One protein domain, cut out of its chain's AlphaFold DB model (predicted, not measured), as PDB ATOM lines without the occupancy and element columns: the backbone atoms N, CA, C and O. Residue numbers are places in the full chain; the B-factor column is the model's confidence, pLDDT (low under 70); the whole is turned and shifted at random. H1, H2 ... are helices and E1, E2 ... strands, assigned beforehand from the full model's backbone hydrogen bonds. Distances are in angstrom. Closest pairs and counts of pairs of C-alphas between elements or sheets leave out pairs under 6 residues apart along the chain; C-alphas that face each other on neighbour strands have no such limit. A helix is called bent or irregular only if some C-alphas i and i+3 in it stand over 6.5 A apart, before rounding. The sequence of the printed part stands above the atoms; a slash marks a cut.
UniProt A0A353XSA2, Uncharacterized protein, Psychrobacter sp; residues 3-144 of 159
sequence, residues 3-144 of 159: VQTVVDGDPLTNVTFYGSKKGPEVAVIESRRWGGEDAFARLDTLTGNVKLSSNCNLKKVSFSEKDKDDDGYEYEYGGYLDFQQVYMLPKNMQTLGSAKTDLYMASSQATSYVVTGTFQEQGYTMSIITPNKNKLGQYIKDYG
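What this domain is: This is residues 3 to 144 of the 159 residues of an uncharacterized protein of Psychrobacter sp (UniProt A0A353XSA2). One long, twisted antiparallel sheet forms a wall, with the single helix H1 on one face near one end and the link from E3 to E4 passing over part of the opposite face. The long strands E6, E7 and E8 run side by side along the length; the hairpin E1 and E2 continues the sheet beyond E3, while E5 and the three-residue E4 pair with different parts of E6. The printed part has 142 residues, with eight named strands followed by one named helix, and its class is mostly strand. It is only just compact, close to loose, with a radius of gyration of the C-alphas of 17.3 A, and it is elongated, spanning 60 by 34 by 27 A.

Where its parts are: E1, residues 3 to 7, begins at C-alpha 3 (48.713, -25.833, 1.439). E2 holds residues 12 to 20, and E3 residues 23 to 34, 34.0 A long. E4 is residues 50 to 52 and E5 residues 62 to 68. E6, residues 74 to 88, is the longest strand at 44.5 A, beginning at C-alpha 74 (32.372, -21.342, -30.941). E7, residues 104 to 115, measures 37.1 A, and E8, residues 119 to 130, 36.7 A. H1, residues 133 to 142, is 15.1 A long and ends at C-alpha 142 (49.088, -9.996, -5.156); it is neither bent nor irregular, but only just: C-alphas 134 and 137 are 6.2 A apart.

How they stand to each other: The sheet is branched, and E1, E4 and E5 are its edge strands. E1, E2 and E3 form a meander, each strand the antiparallel neighbour of the one before; N 4 and O 15 are 2.8 A apart, and N 14 and O 30 2.8 A. E3 is antiparallel to E8, with N 29 and O 127 at 2.8 A. E5, E6, E7 and E8 form a second meander, with N 65 and O 77 at 2.8 A, N 80 and O 111 at 2.8 A, and N 108 and O 126 at 2.9 A. E4, beside residues 86 to 88, and E5, beside residues 74 to 80, lie on one side of E6, and E7 on the other side; N 52 and O 86 are 2.9 A apart. H1 is on the sheet at a height of 8.5 A, over E8 and only just over E7, on which 3 of its 10 C-alphas fall. It runs only just along the strands, at 27 degrees to E8 on the local plane. The closest C-alphas of H1 and E8 are those of Leu 136 and Thr 130, 6.6 A apart. In H1, 4 of 6 O i to N i+4 pairs are within hydrogen-bond range. E1 and E5 are apart.

The domain as a whole: The two C-alphas farthest apart, those of Gly 72 and Ser 98, are 60.6 A apart. The printed part has no cut. The links E3 to E4 and E6 to E7 are long, each with 15 residues. The mean pLDDT of the printed part is 77.7; it is under 70 in residues 3 to 10, 20 to 24, 35 to 42, 57 to 61 and 92 to 100.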
ATOM      1  N   VAL A   3      50.077 -25.689   1.964       68.44
ATOM      2  CA  VAL A   3      48.713 -25.833   1.439       68.44
ATOM      3  C   VAL A   3      48.046 -26.979   2.188       68.44
ATOM      4  O   VAL A   3      48.628 -28.056   2.305       68.44
ATOM      5  N   GLN A   4      46.852 -26.739   2.716       66.44
ATOM      6  CA  GLN A   4      46.006 -27.735   3.353       66.44
ATOM      7  C   GLN A   4      44.635 -27.719   2.674       66.44
ATOM      8  O   GLN A   4      43.896 -26.740   2.761       66.44
ATOM      9  N   THR A   5      44.272 -28.815   2.017       66.56
ATOM     10  CA  THR A   5      42.898 -29.030   1.547       66.56
ATOM     11  C   THR A   5      42.044 -29.432   2.745       66.56
ATOM     12  O   THR A   5      42.402 -30.351   3.483       66.56
ATOM     13  N   VAL A   6      40.962 -28.690   2.992       61.50
ATOM     14  CA  VAL A   6      40.098 -28.893   4.172       61.50
ATOM     15  C   VAL A   6      38.867 -29.719   3.814       61.50
ATOM     16  O   VAL A   6      38.422 -30.525   4.627       61.50
ATOM     17  N   VAL A   7      38.352 -29.560   2.594       63.31
ATOM     18  CA  VAL A   7      37.272 -30.380   2.040       63.31
ATOM     19  C   VAL A   7      37.662 -30.772   0.623       63.31
ATOM     20  O   VAL A   7      37.869 -29.904  -0.224       63.31
ATOM     21  N   ASP A   8      37.777 -32.079   0.400       60.91
ATOM     22  CA  ASP A   8      37.939 -32.679  -0.919       60.91
ATOM     23  C   ASP A   8      36.541 -33.092  -1.410       60.91
ATOM     24  O   ASP A   8      35.881 -33.914  -0.770       60.91
ATOM     25  N   GLY A   9      36.022 -32.432  -2.448       64.88
ATOM     26  CA  GLY A   9      34.628 -32.577  -2.892       64.88
ATOM     27  C   GLY A   9      34.031 -31.275  -3.425       64.88
ATOM     28  O   GLY A   9      34.771 -30.373  -3.790       64.88
ATOM     29  N   ASP A  10      32.700 -31.181  -3.484       65.81
ATOM     30  CA  ASP A  10      31.968 -29.968  -3.879       65.81
ATOM     31  C   ASP A  10      31.281 -29.320  -2.652       65.81
ATOM     32  O   ASP A  10      30.397 -29.957  -2.070       65.81
ATOM     33  N   PRO A  11      31.648 -28.092  -2.223       73.00
ATOM     34  CA  PRO A  11      32.678 -27.217  -2.792       73.00
ATOM     35  C   PRO A  11      34.106 -27.705  -2.514       73.00
ATOM     36  O   PRO A  11      34.431 -28.110  -1.393       73.00
ATOM     37  N   LEU A  12      34.995 -27.549  -3.498       78.19
ATOM     38  CA  LEU A  12      36.423 -27.799  -3.312       78.19
ATOM     39  C   LEU A  12      37.009 -26.613  -2.558       78.19
ATOM     40  O   LEU A  12      37.046 -25.502  -3.092       78.19
ATOM     41  N   THR A  13      37.474 -26.849  -1.329       79.19
ATOM     42  CA  THR A  13      38.002 -25.790  -0.459       79.19
ATOM     43  C   THR A  13      39.468 -26.024  -0.115       79.19
ATOM     44  O   THR A  13      39.824 -26.962   0.609       79.19
ATOM     45  N   ASN A  14      40.316 -25.107  -0.573       83.50
ATOM     46  CA  ASN A  14      41.744 -25.082  -0.292       83.50
ATOM     47  C   ASN A  14      42.078 -23.952   0.678       83.50
ATOM     48  O   ASN A  14      41.658 -22.812   0.492       83.50
ATOM     49  N   VAL A  15      42.870 -24.263   1.704       84.56
ATOM     50  CA  VAL A  15      43.408 -23.275   2.637       84.56
ATOM     51  C   VAL A  15      44.925 -23.263   2.523       84.56
ATOM     52  O   VAL A  15      45.607 -24.228   2.863       84.56
ATOM     53  N   THR A  16      45.472 -22.147   2.060       84.06
ATOM     54  CA  THR A  16      46.912 -21.945   1.909       84.06
ATOM     55  C   THR A  16      47.427 -20.996   2.978       84.06
ATOM     56  O   THR A  16      47.008 -19.846   3.065       84.06
ATOM     57  N   PHE A  17      48.383 -21.455   3.780       82.69
ATOM     58  CA  PHE A  17      49.082 -20.640   4.767       82.69
ATOM     59  C   PHE A  17      50.438 -20.178   4.223       82.69
ATOM     60  O   PHE A  17      51.296 -20.984   3.828       82.69
ATOM     61  N   TYR A  18      50.669 -18.868   4.272       81.56
ATOM     62  CA  TYR A  18      51.970 -18.259   4.002       81.56
ATOM     63  C   TYR A  18      52.623 -17.783   5.307       81.56
ATOM     64  O   TYR A  18      51.952 -17.503   6.302       81.56
ATOM     65  N   GLY A  19      53.956 -17.723   5.315       76.00
ATOM     66  CA  GLY A  19      54.764 -17.520   6.521       76.00
ATOM     67  C   GLY A  19      55.424 -18.811   7.007       76.00
ATOM     68  O   GLY A  19      55.707 -19.721   6.219       76.00
ATOM     69  N   SER A  20      55.699 -18.891   8.310       69.81
ATOM     70  CA  SER A  20      56.371 -20.043   8.923       69.81
ATOM     71  C   SER A  20      55.380 -20.963   9.642       69.81
ATOM     72  O   SER A  20      54.347 -20.512  10.128       69.81
ATOM     73  N   LYS A  21      55.715 -22.253   9.807       62.81
ATOM     74  CA  LYS A  21      54.882 -23.199  10.584       62.81
ATOM     75  C   LYS A  21      54.614 -22.742  12.027       62.81
ATOM     76  O   LYS A  21      53.611 -23.136  12.603       62.81
ATOM     77  N   LYS A  22      55.516 -21.948  12.617       61.03
ATOM     78  CA  LYS A  22      55.399 -21.429  13.991       61.03
ATOM     79  C   LYS A  22      54.757 -20.035  14.060       61.03
ATOM     80  O   LYS A  22      54.560 -19.518  15.151       61.03
ATOM     81  N   GLY A  23      54.453 -19.434  12.911       63.81
ATOM     82  CA  GLY A  23      53.923 -18.081  12.786       63.81
ATOM     83  C   GLY A  23      53.391 -17.869  11.370       63.81
ATOM     84  O   GLY A  23      54.126 -17.323  10.539       63.81
ATOM     85  N   PRO A  24      52.180 -18.368  11.060       66.75
ATOM     86  CA  PRO A  24      51.520 -18.072   9.797       66.75
ATOM     87  C   PRO A  24      51.187 -16.575   9.745       66.75
ATOM     88  O   PRO A  24      50.641 -16.016  10.693       66.75
ATOM     89  N   GLU A  25      51.548 -15.918   8.645       81.69
ATOM     90  CA  GLU A  25      51.351 -14.473   8.462       81.69
ATOM     91  C   GLU A  25      50.034 -14.152   7.756       81.69
ATOM     92  O   GLU A  25      49.451 -13.085   7.959       81.69
ATOM     93  N   VAL A  26      49.570 -15.074   6.915       85.75
ATOM     94  CA  VAL A  26      48.318 -14.957   6.175       85.75
ATOM     95  C   VAL A  26      47.798 -16.348   5.828       85.75
ATOM     96  O   VAL A  26      48.573 -17.263   5.534       85.75
ATOM     97  N   ALA A  27      46.482 -16.495   5.883       86.62
ATOM     98  CA  ALA A  27      45.752 -17.637   5.365       86.62
ATOM     99  C   ALA A  27      44.926 -17.181   4.164       86.62
ATOM    100  O   ALA A  27      44.255 -16.153   4.229       86.62
ATOM    101  N   VAL A  28      44.969 -17.942   3.081       87.00
ATOM    102  CA  VAL A  28      44.163 -17.713   1.886       87.00
ATOM    103  C   VAL A  28      43.241 -18.904   1.724       87.00
ATOM    104  O   VAL A  28      43.700 -20.041   1.661       87.00
ATOM    105  N   ILE A  29      41.943 -18.638   1.724       86.69
ATOM    106  CA  ILE A  29      40.882 -19.628   1.606       86.69
ATOM    107  C   ILE A  29      40.275 -19.456   0.227       86.69
ATOM    108  O   ILE A  29      39.742 -18.393  -0.077       86.69
ATOM    109  N   GLU A  30      40.347 -20.499  -0.583       85.44
ATOM    110  CA  GLU A  30      39.751 -20.552  -1.910       85.44
ATOM    111  C   GLU A  30      38.701 -21.653  -1.929       85.44
ATOM    112  O   GLU A  30      38.997 -22.800  -1.597       85.44
ATOM    113  N   SER A  31      37.485 -21.305  -2.331       81.69
ATOM    114  CA  SER A  31      36.376 -22.238  -2.494       81.69
ATOM    115  C   SER A  31      35.873 -22.163  -3.928       81.69
ATOM    116  O   SER A  31      35.610 -21.070  -4.433       81.69
ATOM    117  N   ARG A  32      35.737 -23.321  -4.574       79.75
ATOM    118  CA  ARG A  32      35.198 -23.466  -5.934       79.75
ATOM    119  C   ARG A  32      34.049 -24.452  -5.925       79.75
ATOM    120  O   ARG A  32      34.186 -25.532  -5.352       79.75
ATOM    121  N   ARG A  33      32.954 -24.100  -6.587       79.19
ATOM    122  CA  ARG A  33      31.779 -24.964  -6.693       79.19
ATOM    123  C   ARG A  33      31.056 -24.761  -8.006       79.19
ATOM    124  O   ARG A  33      30.933 -23.638  -8.486       79.19
ATOM    125  N   TRP A  34      30.614 -25.871  -8.576       73.00
ATOM    126  CA  TRP A  34      29.758 -25.876  -9.754       73.00
ATOM    127  C   TRP A  34      28.295 -25.746  -9.326       73.00
ATOM    128  O   TRP A  34      27.871 -26.381  -8.360       73.00
ATOM    129  N   GLY A  35      27.523 -24.938 -10.049       65.06
ATOM    130  CA  GLY A  35      26.162 -24.555  -9.662       65.06
ATOM    131  C   GLY A  35      26.098 -23.080  -9.267       65.06
ATOM    132  O   GLY A  35      27.112 -22.519  -8.870       65.06
ATOM    133  N   GLY A  36      24.932 -22.454  -9.451       58.66
ATOM    134  CA  GLY A  36      24.726 -21.002  -9.344       58.66
ATOM    135  C   GLY A  36      24.844 -20.422  -7.926       58.66
ATOM    136  O   GLY A  36      25.705 -20.811  -7.143       58.66
ATOM    137  N   GLU A  37      23.973 -19.474  -7.564       54.84
ATOM    138  CA  GLU A  37      24.169 -18.583  -6.403       54.84
ATOM    139  C   GLU A  37      24.372 -19.254  -5.017       54.84
ATOM    140  O   GLU A  37      24.921 -18.630  -4.112       54.84
ATOM    141  N   ASP A  38      24.019 -20.531  -4.841       57.84
ATOM    142  CA  ASP A  38      24.198 -21.290  -3.586       57.84
ATOM    143  C   ASP A  38      25.602 -21.929  -3.434       57.84
ATOM    144  O   ASP A  38      25.873 -22.707  -2.509       57.84
ATOM    145  N   ALA A  39      26.518 -21.634  -4.357       59.50
ATOM    146  CA  ALA A  39      27.843 -22.241  -4.460       59.50
ATOM    147  C   ALA A  39      28.905 -21.697  -3.483       59.50
ATOM    148  O   ALA A  39      29.996 -22.262  -3.379       59.50
ATOM    149  N   PHE A  40      28.626 -20.609  -2.764       64.19
ATOM    150  CA  PHE A  40      29.672 -19.809  -2.122       64.19
ATOM    151  C   PHE A  40      29.873 -20.095  -0.630       64.19
ATOM    152  O   PHE A  40      28.932 -20.123   0.163       64.19
ATOM    153  N   ALA A  41      31.137 -20.185  -0.207       64.12
ATOM    154  CA  ALA A  41      31.522 -20.171   1.204       64.12
ATOM    155  C   ALA A  41      31.647 -18.716   1.702       64.12
ATOM    156  O   ALA A  41      32.714 -18.106   1.648       64.12
ATOM    157  N   ARG A  42      30.538 -18.133   2.167       68.81
ATOM    158  CA  ARG A  42      30.394 -16.690   2.447       68.81
ATOM    159  C   ARG A  42      30.909 -16.266   3.831       68.81
ATOM    160  O   ARG A  42      30.126 -16.048   4.756       68.81
ATOM    161  N   LEU A  43      32.225 -16.106   3.999       72.62
ATOM    162  CA  LEU A  43      32.804 -15.604   5.262       72.62
ATOM    163  C   LEU A  43      32.419 -14.145   5.574       72.62
ATOM    164  O   LEU A  43      32.450 -13.718   6.729       72.62
ATOM    165  N   ASP A  44      32.004 -13.371   4.573       74.31
ATOM    166  CA  ASP A  44      31.467 -12.017   4.743       74.31
ATOM    167  C   ASP A  44      30.167 -11.981   5.566       74.31
ATOM    168  O   ASP A  44      29.884 -10.971   6.215       74.31
ATOM    169  N   THR A  45      29.422 -13.089   5.607       77.00
ATOM    170  CA  THR A  45      28.142 -13.210   6.332       77.00
ATOM    171  C   THR A  45      28.297 -13.555   7.814       77.00
ATOM    172  O   THR A  45      27.306 -13.606   8.548       77.00
ATOM    173  N   LEU A  46      29.529 -13.767   8.288       77.94
ATOM    174  CA  LEU A  46      29.788 -14.069   9.692       77.94
ATOM    175  C   LEU A  46      29.264 -12.945  10.596       77.94
ATOM    176  O   LEU A  46      29.573 -11.761  10.431       77.94
ATOM    177  N   THR A  47      28.463 -13.330  11.589       82.12
ATOM    178  CA  THR A  47      27.895 -12.381  12.551       82.12
ATOM    179  C   THR A  47      29.010 -11.707  13.349       82.12
ATOM    180  O   THR A  47      29.879 -12.377  13.900       82.12
ATOM    181  N   GLY A  48      28.961 -10.377  13.442       82.62
ATOM    182  CA  GLY A  48      29.966  -9.577  14.149       82.62
ATOM    183  C   GLY A  48      31.120  -9.081  13.274       82.62
ATOM    184  O   GLY A  48      32.017  -8.422  13.798       82.62
ATOM    185  N   ASN A  49      31.099  -9.362  11.966       86.00
ATOM    186  CA  ASN A  49      32.004  -8.740  11.003       86.00
ATOM    187  C   ASN A  49      31.842  -7.213  11.019       86.00
ATOM    188  O   ASN A  49      30.732  -6.692  10.880       86.00
ATOM    189  N   VAL A  50      32.956  -6.487  11.120       89.31
ATOM    190  CA  VAL A  50      32.974  -5.022  10.996       89.31
ATOM    191  C   VAL A  50      33.574  -4.660   9.647       89.31
ATOM    192  O   VAL A  50      34.741  -4.951   9.397       89.31
ATOM    193  N   LYS A  51      32.783  -4.036   8.765       89.19
ATOM    194  CA  LYS A  51      33.271  -3.551   7.465       89.19
ATOM    195  C   LYS A  51      34.357  -2.499   7.675       89.19
ATOM    196  O   LYS A  51      34.170  -1.571   8.458       89.19
ATOM    197  N   LEU A  52      35.458  -2.643   6.951       88.69
ATOM    198  CA  LEU A  52      36.550  -1.678   6.909       88.69
ATOM    199  C   LEU A  52      36.506  -0.887   5.609       88.69
ATOM    200  O   LEU A  52      36.029  -1.373   4.580       88.69
ATOM    201  N   SER A  53      37.018   0.336   5.660       86.88
ATOM    202  CA  SER A  53      37.210   1.135   4.457       86.88
ATOM    203  C   SER A  53      38.451   0.665   3.709       86.88
ATOM    204  O   SER A  53      39.451   0.265   4.302       86.88
ATOM    205  N   SER A  54      38.405   0.730   2.384       83.38
ATOM    206  CA  SER A  54      39.593   0.553   1.563       83.38
ATOM    207  C   SER A  54      39.537   1.464   0.349       83.38
ATOM    208  O   SER A  54      38.459   1.801  -0.146       83.38
ATOM    209  N   ASN A  55      40.708   1.900  -0.113       83.31
ATOM    210  CA  ASN A  55      40.819   2.660  -1.353       83.31
ATOM    211  C   ASN A  55      40.808   1.758  -2.599       83.31
ATOM    212  O   ASN A  55      40.616   2.289  -3.693       83.31
ATOM    213  N   CYS A  56      40.990   0.440  -2.451       79.25
ATOM    214  CA  CYS A  56      40.852  -0.502  -3.552       79.25
ATOM    215  C   CYS A  56      39.385  -0.862  -3.784       79.25
ATOM    216  O   CYS A  56      38.644  -1.191  -2.863       79.25
ATOM    217  N   ASN A  57      38.964  -0.737  -5.037       64.00
ATOM    218  CA  ASN A  57      37.635  -1.047  -5.533       64.00
ATOM    219  C   ASN A  57      37.778  -1.557  -6.964       64.00
ATOM    220  O   ASN A  57      38.107  -0.786  -7.862       64.00
ATOM    221  N   LEU A  58      37.481  -2.832  -7.200       61.28
ATOM    222  CA  LEU A  58      37.430  -3.362  -8.557       61.28
ATOM    223  C   LEU A  58      36.153  -2.902  -9.261       61.28
ATOM    224  O   LEU A  58      35.042  -3.208  -8.840       61.28
ATOM    225  N   LYS A  59      36.331  -2.165 -10.364       53.59
ATOM    226  CA  LYS A  59      35.250  -1.783 -11.288       53.59
ATOM    227  C   LYS A  59      35.180  -2.624 -12.561       53.59
ATOM    228  O   LYS A  59      34.297  -2.379 -13.379       53.59
ATOM    229  N   LYS A  60      36.067  -3.605 -12.764       52.88
ATOM    230  CA  LYS A  60      35.828  -4.617 -13.804       52.88
ATOM    231  C   LYS A  60      34.854  -5.643 -13.239       52.88
ATOM    232  O   LYS A  60      35.248  -6.690 -12.749       52.88
ATOM    233  N   VAL A  61      33.586  -5.233 -13.234       63.56
ATOM    234  CA  VAL A  61      32.482  -5.968 -12.612       63.56
ATOM    235  C   VAL A  61      32.090  -7.166 -13.463       63.56
ATOM    236  O   VAL A  61      31.575  -8.118 -12.910       63.56
ATOM    237  N   SER A  62      32.380  -7.169 -14.767       70.19
ATOM    238  CA  SER A  62      32.101  -8.309 -15.634       70.19
ATOM    239  C   SER A  62      32.925  -8.297 -16.922       70.19
ATOM    240  O   SER A  62      33.375  -7.242 -17.378       70.19
ATOM    241  N   PHE A  63      33.094  -9.469 -17.522       78.75
ATOM    242  CA  PHE A  63      33.578  -9.661 -18.884       78.75
ATOM    243  C   PHE A  63      32.778 -10.779 -19.561       78.75
ATOM    244  O   PHE A  63      32.237 -11.655 -18.891       78.75
ATOM    245  N   SER A  64      32.690 -10.710 -20.884       85.81
ATOM    246  CA  SER A  64      32.095 -11.720 -21.759       85.81
ATOM    247  C   SER A  64      32.900 -11.689 -23.051       85.81
ATOM    248  O   SER A  64      33.096 -10.620 -23.639       85.81
ATOM    249  N   GLU A  65      33.428 -12.837 -23.441       88.56
ATOM    250  CA  GLU A  65      34.280 -13.020 -24.604       88.56
ATOM    251  C   GLU A  65      33.795 -14.238 -25.389       88.56
ATOM    252  O   GLU A  65      33.280 -15.206 -24.829       88.56
ATOM    253  N   LYS A  66      33.932 -14.163 -26.713       90.12
ATOM    254  CA  LYS A  66      33.652 -15.278 -27.612       90.12
ATOM    255  C   LYS A  66      34.964 -15.808 -28.133       90.12
ATOM    256  O   LYS A  66      35.796 -15.021 -28.582       90.12
ATOM    257  N   ASP A  67      35.098 -17.117 -28.113       89.19
ATOM    258  CA  ASP A  67      36.281 -17.802 -28.595       89.19
ATOM    259  C   ASP A  67      35.886 -18.978 -29.481       89.19
ATOM    260  O   ASP A  67      34.730 -19.416 -29.499       89.19
ATOM    261  N   LYS A  68      36.847 -19.425 -30.281       88.69
ATOM    262  CA  LYS A  68      36.688 -20.521 -31.218       88.69
ATOM    263  C   LYS A  68      37.856 -21.469 -31.046       88.69
ATOM    264  O   LYS A  68      38.998 -21.065 -31.249       88.69
ATOM    265  N   ASP A  69      37.562 -22.707 -30.674       84.75
ATOM    266  CA  ASP A  69      38.603 -23.720 -30.546       84.75
ATOM    267  C   ASP A  69      39.146 -24.174 -31.916       84.75
ATOM    268  O   ASP A  69      38.622 -23.821 -32.980       84.75
ATOM    269  N   ASP A  70      40.221 -24.964 -31.880       86.62
ATOM    270  CA  ASP A  70      40.902 -25.482 -33.075       86.62
ATOM    271  C   ASP A  70      40.005 -26.402 -33.930       86.62
ATOM    272  O   ASP A  70      40.225 -26.533 -35.138       86.62
ATOM    273  N   ASP A  71      38.969 -26.996 -33.328       87.56
ATOM    274  CA  ASP A  71      37.974 -27.851 -33.988       87.56
ATOM    275  C   ASP A  71      36.805 -27.038 -34.588       87.56
ATOM    276  O   ASP A  71      35.929 -27.577 -35.271       87.56
ATOM    277  N   GLY A  72      36.812 -25.716 -34.392       83.75
ATOM    278  CA  GLY A  72      35.843 -24.779 -34.937       83.75
ATOM    279  C   GLY A  72      34.577 -24.603 -34.100       83.75
ATOM    280  O   GLY A  72      33.637 -23.966 -34.591       83.75
ATOM    281  N   TYR A  73      34.535 -25.114 -32.867       84.38
ATOM    282  CA  TYR A  73      33.447 -24.858 -31.930       84.38
ATOM    283  C   TYR A  73      33.564 -23.451 -31.353       84.38
ATOM    284  O   TYR A  73      34.573 -23.068 -30.767       84.38
ATOM    285  N   GLU A  74      32.492 -22.679 -31.513       90.31
ATOM    286  CA  GLU A  74      32.372 -21.342 -30.941       90.31
ATOM    287  C   GLU A  74      31.698 -21.425 -29.574       90.31
ATOM    288  O   GLU A  74      30.644 -22.048 -29.426       90.31
ATOM    289  N   TYR A  75      32.295 -20.771 -28.584       87.75
ATOM    290  CA  TYR A  75      31.753 -20.698 -27.236       87.75
ATOM    291  C   TYR A  75      31.883 -19.288 -26.674       87.75
ATOM    292  O   TYR A  75      32.783 -18.525 -27.026       87.75
ATOM    293  N   GLU A  76      30.944 -18.923 -25.807       89.38
ATOM    294  CA  GLU A  76      31.047 -17.705 -25.008       89.38
ATOM    295  C   GLU A  76      31.506 -18.085 -23.607       89.38
ATOM    296  O   GLU A  76      30.966 -19.016 -23.010       89.38
ATOM    297  N   TYR A  77      32.471 -17.360 -23.064       86.50
ATOM    298  CA  TYR A  77      32.800 -17.437 -21.653       86.50
ATOM    299  C   TYR A  77      32.819 -16.044 -21.060       86.50
ATOM    300  O   TYR A  77      33.076 -15.041 -21.725       86.50
ATOM    301  N   GLY A  78      32.551 -15.977 -19.773       85.25
ATOM    302  CA  GLY A  78      32.563 -14.715 -19.079       85.25
ATOM    303  C   GLY A  78      32.678 -14.914 -17.594       85.25
ATOM    304  O   GLY A  78      32.844 -16.020 -17.076       85.25
ATOM    305  N   GLY A  79      32.590 -13.802 -16.899       81.94
ATOM    306  CA  GLY A  79      32.529 -13.814 -15.461       81.94
ATOM    307  C   GLY A  79      32.265 -12.436 -14.921       81.94
ATOM    308  O   GLY A  79      32.434 -11.433 -15.616       81.94
ATOM    309  N   TYR A  80      31.829 -12.387 -13.678       79.19
ATOM    310  CA  TYR A  80      31.530 -11.151 -12.994       79.19
ATOM    311  C   TYR A  80      31.930 -11.229 -11.529       79.19
ATOM    312  O   TYR A  80      31.936 -12.292 -10.912       79.19
ATOM    313  N   LEU A  81      32.341 -10.084 -10.998       77.56
ATOM    314  CA  LEU A  81      32.653  -9.915  -9.592       77.56
ATOM    315  C   LEU A  81      31.357  -9.538  -8.878       77.56
ATOM    316  O   LEU A  81      30.892  -8.405  -8.998       77.56
ATOM    317  N   ASP A  82      30.800 -10.481  -8.129       74.19
ATOM    318  CA  ASP A  82      29.605 -10.280  -7.311       74.19
ATOM    319  C   ASP A  82      29.864  -9.300  -6.172       74.19
ATOM    320  O   ASP A  82      29.044  -8.440  -5.841       74.19
ATOM    321  N   PHE A  83      31.019  -9.455  -5.532       76.19
ATOM    322  CA  PHE A  83      31.287  -8.790  -4.276       76.19
ATOM    323  C   PHE A  83      32.777  -8.784  -3.954       76.19
ATOM    324  O   PHE A  83      33.477  -9.767  -4.168       76.19
ATOM    325  N   GLN A  84      33.252  -7.690  -3.362       79.38
ATOM    326  CA  GLN A  84      34.545  -7.642  -2.694       79.38
ATOM    327  C   GLN A  84      34.494  -6.641  -1.544       79.38
ATOM    328  O   GLN A  84      34.080  -5.498  -1.726       79.38
ATOM    329  N   GLN A  85      34.934  -7.048  -0.358       86.06
ATOM    330  CA  GLN A  85      34.916  -6.190   0.822       86.06
ATOM    331  C   GLN A  85      35.974  -6.627   1.827       86.06
ATOM    332  O   GLN A  85      36.334  -7.801   1.942       86.06
ATOM    333  N   VAL A  86      36.442  -5.649   2.592       89.19
ATOM    334  CA  VAL A  86      37.377  -5.862   3.690       89.19
ATOM    335  C   VAL A  86      36.658  -5.747   5.031       89.19
ATOM    336  O   VAL A  86      35.780  -4.897   5.204       89.19
ATOM    337  N   TYR A  87      37.039  -6.606   5.972       89.38
ATOM    338  CA  TYR A  87      36.421  -6.776   7.278       89.38
ATOM    339  C   TYR A  87      37.460  -6.928   8.385       89.38
ATOM    340  O   TYR A  87      38.526  -7.506   8.185       89.38
ATOM    341  N   MET A  88      37.108  -6.488   9.587       89.88
ATOM    342  CA  MET A  88      37.665  -7.015  10.827       89.88
ATOM    343  C   MET A  88      36.770  -8.168  11.296       89.88
ATOM    344  O   MET A  88      35.552  -8.000  11.415       89.88
ATOM    345  N   LEU A  89      37.375  -9.330  11.540       87.44
ATOM    346  CA  LEU A  89      36.666 -10.539  11.949       87.44
ATOM    347  C   LEU A  89      36.230 -10.479  13.424       87.44
ATOM    348  O   LEU A  89      36.888  -9.822  14.243       87.44
ATOM    349  N   PRO A  90      35.165 -11.212  13.804       82.75
ATOM    350  CA  PRO A  90      34.641 -11.222  15.162       82.75
ATOM    351  C   PRO A  90      35.680 -11.718  16.175       82.75
ATOM    352  O   PRO A  90      36.387 -12.702  15.941       82.75
ATOM    353  N   LYS A  91      35.734 -11.091  17.358       73.94
ATOM    354  CA  LYS A  91      36.706 -11.441  18.416       73.94
ATOM    355  C   LYS A  91      36.588 -12.877  18.933       73.94
ATOM    356  O   LYS A  91      37.554 -13.420  19.455       73.94
ATOM    357  N   ASN A  92      35.420 -13.499  18.801       66.12
ATOM    358  CA  ASN A  92      35.162 -14.889  19.186       66.12
ATOM    359  C   ASN A  92      35.663 -15.920  18.160       66.12
ATOM    360  O   ASN A  92      35.721 -17.097  18.496       66.12
ATOM    361  N   MET A  93      36.056 -15.499  16.952       62.66
ATOM    362  CA  MET A  93      36.730 -16.361  15.967       62.66
ATOM    363  C   MET A  93      38.264 -16.267  16.056       62.66
ATOM    364  O   MET A  93      38.980 -17.026  15.408       62.66
ATOM    365  N   GLN A  94      38.783 -15.360  16.890       61.53
ATOM    366  CA  GLN A  94      40.211 -15.150  17.134       61.53
ATOM    367  C   GLN A  94      40.740 -16.158  18.172       61.53
ATOM    368  O   GLN A  94      41.080 -15.791  19.295       61.53
ATOM    369  N   THR A  95      40.805 -17.444  17.831       48.78
ATOM    370  CA  THR A  95      41.459 -18.460  18.680       48.78
ATOM    371  C   THR A  95      42.676 -19.054  17.981       48.78
ATOM    372  O   THR A  95      42.738 -20.250  17.715       48.78
ATOM    373  N   LEU A  96      43.667 -18.212  17.686       48.94
ATOM    374  CA  LEU A  96      45.030 -18.652  17.386       48.94
ATOM    375  C   LEU A  96      45.963 -18.100  18.472       48.94
ATOM    376  O   LEU A  96      46.567 -17.044  18.323       48.94
ATOM    377  N   GLY A  97      46.051 -18.827  19.590       47.25
ATOM    378  CA  GLY A  97      46.985 -18.547  20.686       47.25
ATOM    379  C   GLY A  97      46.415 -17.746  21.864       47.25
ATOM    380  O   GLY A  97      45.244 -17.383  21.906       47.25
ATOM    381  N   SER A  98      47.270 -17.498  22.861       45.59
ATOM    382  CA  SER A  98      46.948 -16.801  24.118       45.59
ATOM    383  C   SER A  98      46.692 -15.294  23.961       45.59
ATOM    384  O   SER A  98      46.224 -14.656  24.904       45.59
ATOM    385  N   ALA A  99      46.962 -14.721  22.784       49.66
ATOM    386  CA  ALA A  99      46.719 -13.319  22.469       49.66
ATOM    387  C   ALA A  99      45.511 -13.184  21.529       49.66
ATOM    388  O   ALA A  99      45.573 -13.594  20.370       49.66
ATOM    389  N   LYS A 100      44.426 -12.567  22.016       61.47
ATOM    390  CA  LYS A 100      43.299 -12.121  21.178       61.47
ATOM    391  C   LYS A 100      43.809 -11.046  20.220       61.47
ATOM    392  O   LYS A 100      43.932  -9.887  20.609       61.47
ATOM    393  N   THR A 101      44.196 -11.455  19.021       73.00
ATOM    394  CA  THR A 101      44.734 -10.556  18.001       73.00
ATOM    395  C   THR A 101      43.652 -10.300  16.975       73.00
ATOM    396  O   THR A 101      43.053 -11.252  16.472       73.00
ATOM    397  N   ASP A 102      43.419  -9.026  16.661       84.88
ATOM    398  CA  ASP A 102      42.473  -8.663  15.617       84.88
ATOM    399  C   ASP A 102      42.887  -9.301  14.289       84.88
ATOM    400  O   ASP A 102      44.041  -9.216  13.866       84.88
ATOM    401  N   LEU A 103      41.932  -9.983  13.657       87.38
ATOM    402  CA  LEU A 103      42.101 -10.595  12.348       87.38
ATOM    403  C   LEU A 103      41.360  -9.758  11.316       87.38
ATOM    404  O   LEU A 103      40.212  -9.363  11.518       87.38
ATOM    405  N   TYR A 104      42.028  -9.523  10.199       89.44
ATOM    406  CA  TYR A 104      41.529  -8.737   9.088       89.44
ATOM    407  C   TYR A 104      41.346  -9.656   7.892       89.44
ATOM    408  O   TYR A 104      42.222 -10.470   7.600       89.44
ATOM    409  N   MET A 105      40.213  -9.524   7.214       90.25
ATOM    410  CA  MET A 105      39.842 -10.348   6.076       90.25
ATOM    411  C   MET A 105      39.535  -9.475   4.867       90.25
ATOM    412  O   MET A 105      38.710  -8.575   4.967       90.25
ATOM    413  N   ALA A 106      40.128  -9.777   3.719       89.44
ATOM    414  CA  ALA A 106      39.610  -9.344   2.426       89.44
ATOM    415  C   ALA A 106      38.890 -10.529   1.793       89.44
ATOM    416  O   ALA A 106      39.487 -11.594   1.673       89.44
ATOM    417  N   SER A 107      37.626 -10.364   1.426       88.19
ATOM    418  CA  SER A 107      36.825 -11.418   0.806       88.19
ATOM    419  C   SER A 107      36.307 -10.941  -0.538       88.19
ATOM    420  O   SER A 107      35.945  -9.771  -0.675       88.19
ATOM    421  N   SER A 108      36.305 -11.840  -1.512       84.50
ATOM    422  CA  SER A 108      35.838 -11.608  -2.868       84.50
ATOM    423  C   SER A 108      35.060 -12.812  -3.364       84.50
ATOM    424  O   SER A 108      35.385 -13.960  -3.047       84.50
ATOM    425  N   GLN A 109      34.042 -12.521  -4.152       82.94
ATOM    426  CA  GLN A 109      33.164 -13.480  -4.775       82.94
ATOM    427  C   GLN A 109      33.077 -13.144  -6.255       82.94
ATOM    428  O   GLN A 109      32.749 -12.015  -6.625       82.94
ATOM    429  N   ALA A 110      33.377 -14.134  -7.080       80.75
ATOM    430  CA  ALA A 110      33.257 -14.030  -8.516       80.75
ATOM    431  C   ALA A 110      32.528 -15.253  -9.057       80.75
ATOM    432  O   ALA A 110      32.703 -16.365  -8.557       80.75
ATOM    433  N   THR A 111      31.763 -15.036 -10.109       82.25
ATOM    434  CA  THR A 111      31.114 -16.090 -10.874       82.25
ATOM    435  C   THR A 111      31.750 -16.122 -12.251       82.25
ATOM    436  O   THR A 111      31.951 -15.071 -12.859       82.25
ATOM    437  N   SER A 112      32.097 -17.305 -12.746       81.38
ATOM    438  CA  SER A 112      32.457 -17.513 -14.147       81.38
ATOM    439  C   SER A 112      31.422 -18.400 -14.822       81.38
ATOM    440  O   SER A 112      30.796 -19.244 -14.181       81.38
ATOM    441  N   TYR A 113      31.235 -18.203 -16.122       84.12
ATOM    442  CA  TYR A 113      30.315 -19.000 -16.916       84.12
ATOM    443  C   TYR A 113      30.925 -19.383 -18.260       84.12
ATOM    444  O   TYR A 113      31.809 -18.698 -18.780       84.12
ATOM    445  N   VAL A 114      30.416 -20.471 -18.833       85.75
ATOM    446  CA  VAL A 114      30.726 -20.900 -20.197       85.75
ATOM    447  C   VAL A 114      29.462 -21.392 -20.908       85.75
ATOM    448  O   VAL A 114      28.592 -22.026 -20.305       85.75
ATOM    449  N   VAL A 115      29.359 -21.081 -22.201       85.56
ATOM    450  CA  VAL A 115      28.243 -21.412 -23.092       85.56
ATOM    451  C   VAL A 115      28.783 -22.143 -24.318       85.56
ATOM    452  O   VAL A 115      29.205 -21.523 -25.290       85.56
ATOM    453  N   THR A 116      28.748 -23.475 -24.277       76.88
ATOM    454  CA  THR A 116      29.164 -24.376 -25.378       76.88
ATOM    455  C   THR A 116      27.977 -25.107 -26.031       76.88
ATOM    456  O   THR A 116      28.156 -25.996 -26.857       76.88
ATOM    457  N   GLY A 117      26.741 -24.768 -25.630       74.44
ATOM    458  CA  GLY A 117      25.487 -25.453 -25.998       74.44
ATOM    459  C   GLY A 117      24.587 -25.752 -24.789       74.44
ATOM    460  O   GLY A 117      23.368 -25.837 -24.917       74.44
ATOM    461  N   THR A 118      25.181 -25.818 -23.596       75.88
ATOM    462  CA  THR A 118      24.494 -25.706 -22.299       75.88
ATOM    463  C   THR A 118      25.164 -24.606 -21.483       75.88
ATOM    464  O   THR A 118      26.346 -24.326 -21.686       75.88
ATOM    465  N   PHE A 119      24.403 -23.955 -20.607       80.94
ATOM    466  CA  PHE A 119      24.918 -22.922 -19.716       80.94
ATOM    467  C   PHE A 119      25.507 -23.575 -18.463       80.94
ATOM    468  O   PHE A 119      24.817 -24.344 -17.790       80.94
ATOM    469  N   GLN A 120      26.776 -23.293 -18.175       82.50
ATOM    470  CA  GLN A 120      27.468 -23.789 -16.988       82.50
ATOM    471  C   GLN A 120      28.052 -22.617 -16.208       82.50
ATOM    472  O   GLN A 120      28.723 -21.768 -16.789       82.50
ATOM    473  N   GLU A 121      27.831 -22.610 -14.894       84.12
ATOM    474  CA  GLU A 121      28.355 -21.603 -13.970       84.12
ATOM    475  C   GLU A 121      29.221 -22.240 -12.892       84.12
ATOM    476  O   GLU A 121      28.913 -23.317 -12.365       84.12
ATOM    477  N   GLN A 122      30.276 -21.520 -12.529       79.56
ATOM    478  CA  GLN A 122      31.130 -21.830 -11.402       79.56
ATOM    479  C   GLN A 122      31.227 -20.617 -10.479       79.56
ATOM    480  O   GLN A 122      31.675 -19.539 -10.873       79.56
ATOM    481  N   GLY A 123      30.860 -20.826  -9.218       81.69
ATOM    482  CA  GLY A 123      31.102 -19.873  -8.150       81.69
ATOM    483  C   GLY A 123      32.522 -20.010  -7.603       81.69
ATOM    484  O   GLY A 123      32.995 -21.113  -7.303       81.69
ATOM    485  N   TYR A 124      33.196 -18.876  -7.431       81.12
ATOM    486  CA  TYR A 124      34.489 -18.764  -6.772       81.12
ATOM    487  C   TYR A 124      34.405 -17.796  -5.593       81.12
ATOM    488  O   TYR A 124      33.960 -16.655  -5.721       81.12
ATOM    489  N   THR A 125      34.868 -18.238  -4.427       84.75
ATOM    490  CA  THR A 125      35.100 -17.356  -3.280       84.75
ATOM    491  C   THR A 125      36.558 -17.421  -2.884       84.75
ATOM    492  O   THR A 125      37.101 -18.507  -2.683       84.75
ATOM    493  N   MET A 126      37.170 -16.255  -2.703       86.81
ATOM    494  CA  MET A 126      38.502 -16.139  -2.129       86.81
ATOM    495  C   MET A 126      38.472 -15.222  -0.916       86.81
ATOM    496  O   MET A 126      37.904 -14.134  -0.956       86.81
ATOM    497  N   SER A 127      39.091 -15.658   0.176       88.50
ATOM    498  CA  SER A 127      39.239 -14.863   1.391       88.50
ATOM    499  C   SER A 127      40.678 -14.892   1.890       88.50
ATOM    500  O   SER A 127      41.249 -15.955   2.105       88.50
ATOM    501  N   ILE A 128      41.256 -13.715   2.100       89.25
ATOM    502  CA  ILE A 128      42.614 -13.503   2.599       89.25
ATOM    503  C   ILE A 128      42.498 -13.027   4.041       89.25
ATOM    504  O   ILE A 128      41.939 -11.960   4.279       89.25
ATOM    505  N   ILE A 129      43.031 -13.783   4.996       89.00
ATOM    506  CA  ILE A 129      42.952 -13.497   6.431       89.00
ATOM    507  C   ILE A 129      44.355 -13.278   6.989       89.00
ATOM    508  O   ILE A 129      45.220 -14.143   6.869       89.00
ATOM    509  N   THR A 130      44.585 -12.149   7.654       87.94
ATOM    510  CA  THR A 130      45.873 -11.820   8.282       87.94
ATOM    511  C   THR A 130      45.674 -11.066   9.602       87.94
ATOM    512  O   THR A 130      44.741 -10.271   9.715       87.94
ATOM    513  N   PRO A 131      46.553 -11.245  10.607       86.19
ATOM    514  CA  PRO A 131      46.575 -10.393  11.797       86.19
ATOM    515  C   PRO A 131      47.149  -8.989  11.531       86.19
ATOM    516  O   PRO A 131      47.126  -8.134  12.413       86.19
ATOM    517  N   ASN A 132      47.702  -8.720  10.340       87.00
ATOM    518  CA  ASN A 132      48.341  -7.443  10.025       87.00
ATOM    519  C   ASN A 132      47.537  -6.642   8.992       87.00
ATOM    520  O   ASN A 132      47.695  -6.834   7.785       87.00
ATOM    521  N   LYS A 133      46.736  -5.679   9.469       86.56
ATOM    522  CA  LYS A 133      45.919  -4.790   8.621       86.56
ATOM    523  C   LYS A 133      46.721  -4.123   7.499       86.56
ATOM    524  O   LYS A 133      46.252  -4.043   6.370       86.56
ATOM    525  N   ASN A 134      47.952  -3.697   7.785       83.62
ATOM    526  CA  ASN A 134      48.792  -2.996   6.812       83.62
ATOM    527  C   ASN A 134      49.288  -3.923   5.693       83.62
ATOM    528  O   ASN A 134      49.464  -3.473   4.563       83.62
ATOM    529  N   LYS A 135      49.495  -5.215   5.987       86.88
ATOM    530  CA  LYS A 135      49.854  -6.214   4.969       86.88
ATOM    531  C   LYS A 135      48.653  -6.670   4.144       86.88
ATOM    532  O   LYS A 135      48.847  -7.116   3.021       86.88
ATOM    533  N   LEU A 136      47.421  -6.522   4.643       87.88
ATOM    534  CA  LEU A 136      46.229  -6.945   3.906       87.88
ATOM    535  C   LEU A 136      46.117  -6.253   2.539       87.88
ATOM    536  O   LEU A 136      45.825  -6.919   1.555       87.88
ATOM    537  N   GLY A 137      46.445  -4.959   2.447       83.75
ATOM    538  CA  GLY A 137      46.512  -4.255   1.160       83.75
ATOM    539  C   GLY A 137      47.558  -4.837   0.197       83.75
ATOM    540  O   GLY A 137      47.306  -4.944  -0.999       83.75
ATOM    541  N   GLN A 138      48.711  -5.272   0.710       85.19
ATOM    542  CA  GLN A 138      49.744  -5.916  -0.111       85.19
ATOM    543  C   GLN A 138      49.248  -7.256  -0.658       85.19
ATOM    544  O   GLN A 138      49.375  -7.502  -1.851       85.19
ATOM    545  N   TYR A 139      48.603  -8.073   0.177       86.19
ATOM    546  CA  TYR A 139      48.052  -9.348  -0.275       86.19
ATOM    547  C   TYR A 139      46.912  -9.162  -1.278       86.19
ATOM    548  O   TYR A 139      46.905  -9.832  -2.299       86.19
ATOM    549  N   ILE A 140      45.994  -8.215  -1.054       84.19
ATOM    550  CA  ILE A 140      44.951  -7.844  -2.032       84.19
ATOM    551  C   ILE A 140      45.576  -7.563  -3.410       84.19
ATOM    552  O   ILE A 140      45.088  -8.053  -4.428       84.19
ATOM    553  N   LYS A 141      46.693  -6.827  -3.450       81.38
ATOM    554  CA  LYS A 141      47.421  -6.563  -4.693       81.38
ATOM    555  C   LYS A 141      47.968  -7.825  -5.356       81.38
ATOM    556  O   LYS A 141      47.851  -7.945  -6.572       81.38
ATOM    557  N   ASP A 142      48.537  -8.753  -4.597       80.50
ATOM    558  CA  ASP A 142      49.088  -9.996  -5.156       80.50
ATOM    559  C   ASP A 142      48.014 -10.847  -5.862       80.50
ATOM    560  O   ASP A 142      48.330 -11.614  -6.770       80.50
ATOM    561  N   TYR A 143      46.740 -10.654  -5.504       76.75
ATOM    562  CA  TYR A 143      45.584 -11.287  -6.143       76.75
ATOM    563  C   TYR A 143      44.906 -10.423  -7.223       76.75
ATOM    564  O   TYR A 143      43.826 -10.762  -7.703       76.75
ATOM    565  N   GLY A 144      45.534  -9.317  -7.640       75.75
ATOM    566  CA  GLY A 144      45.036  -8.445  -8.710       75.75
ATOM    567  C   GLY A 144      43.824  -7.599  -8.315       75.75
ATOM    568  O   GLY A 144      43.075  -7.138  -9.176       75.75
TER     569      GLY A 144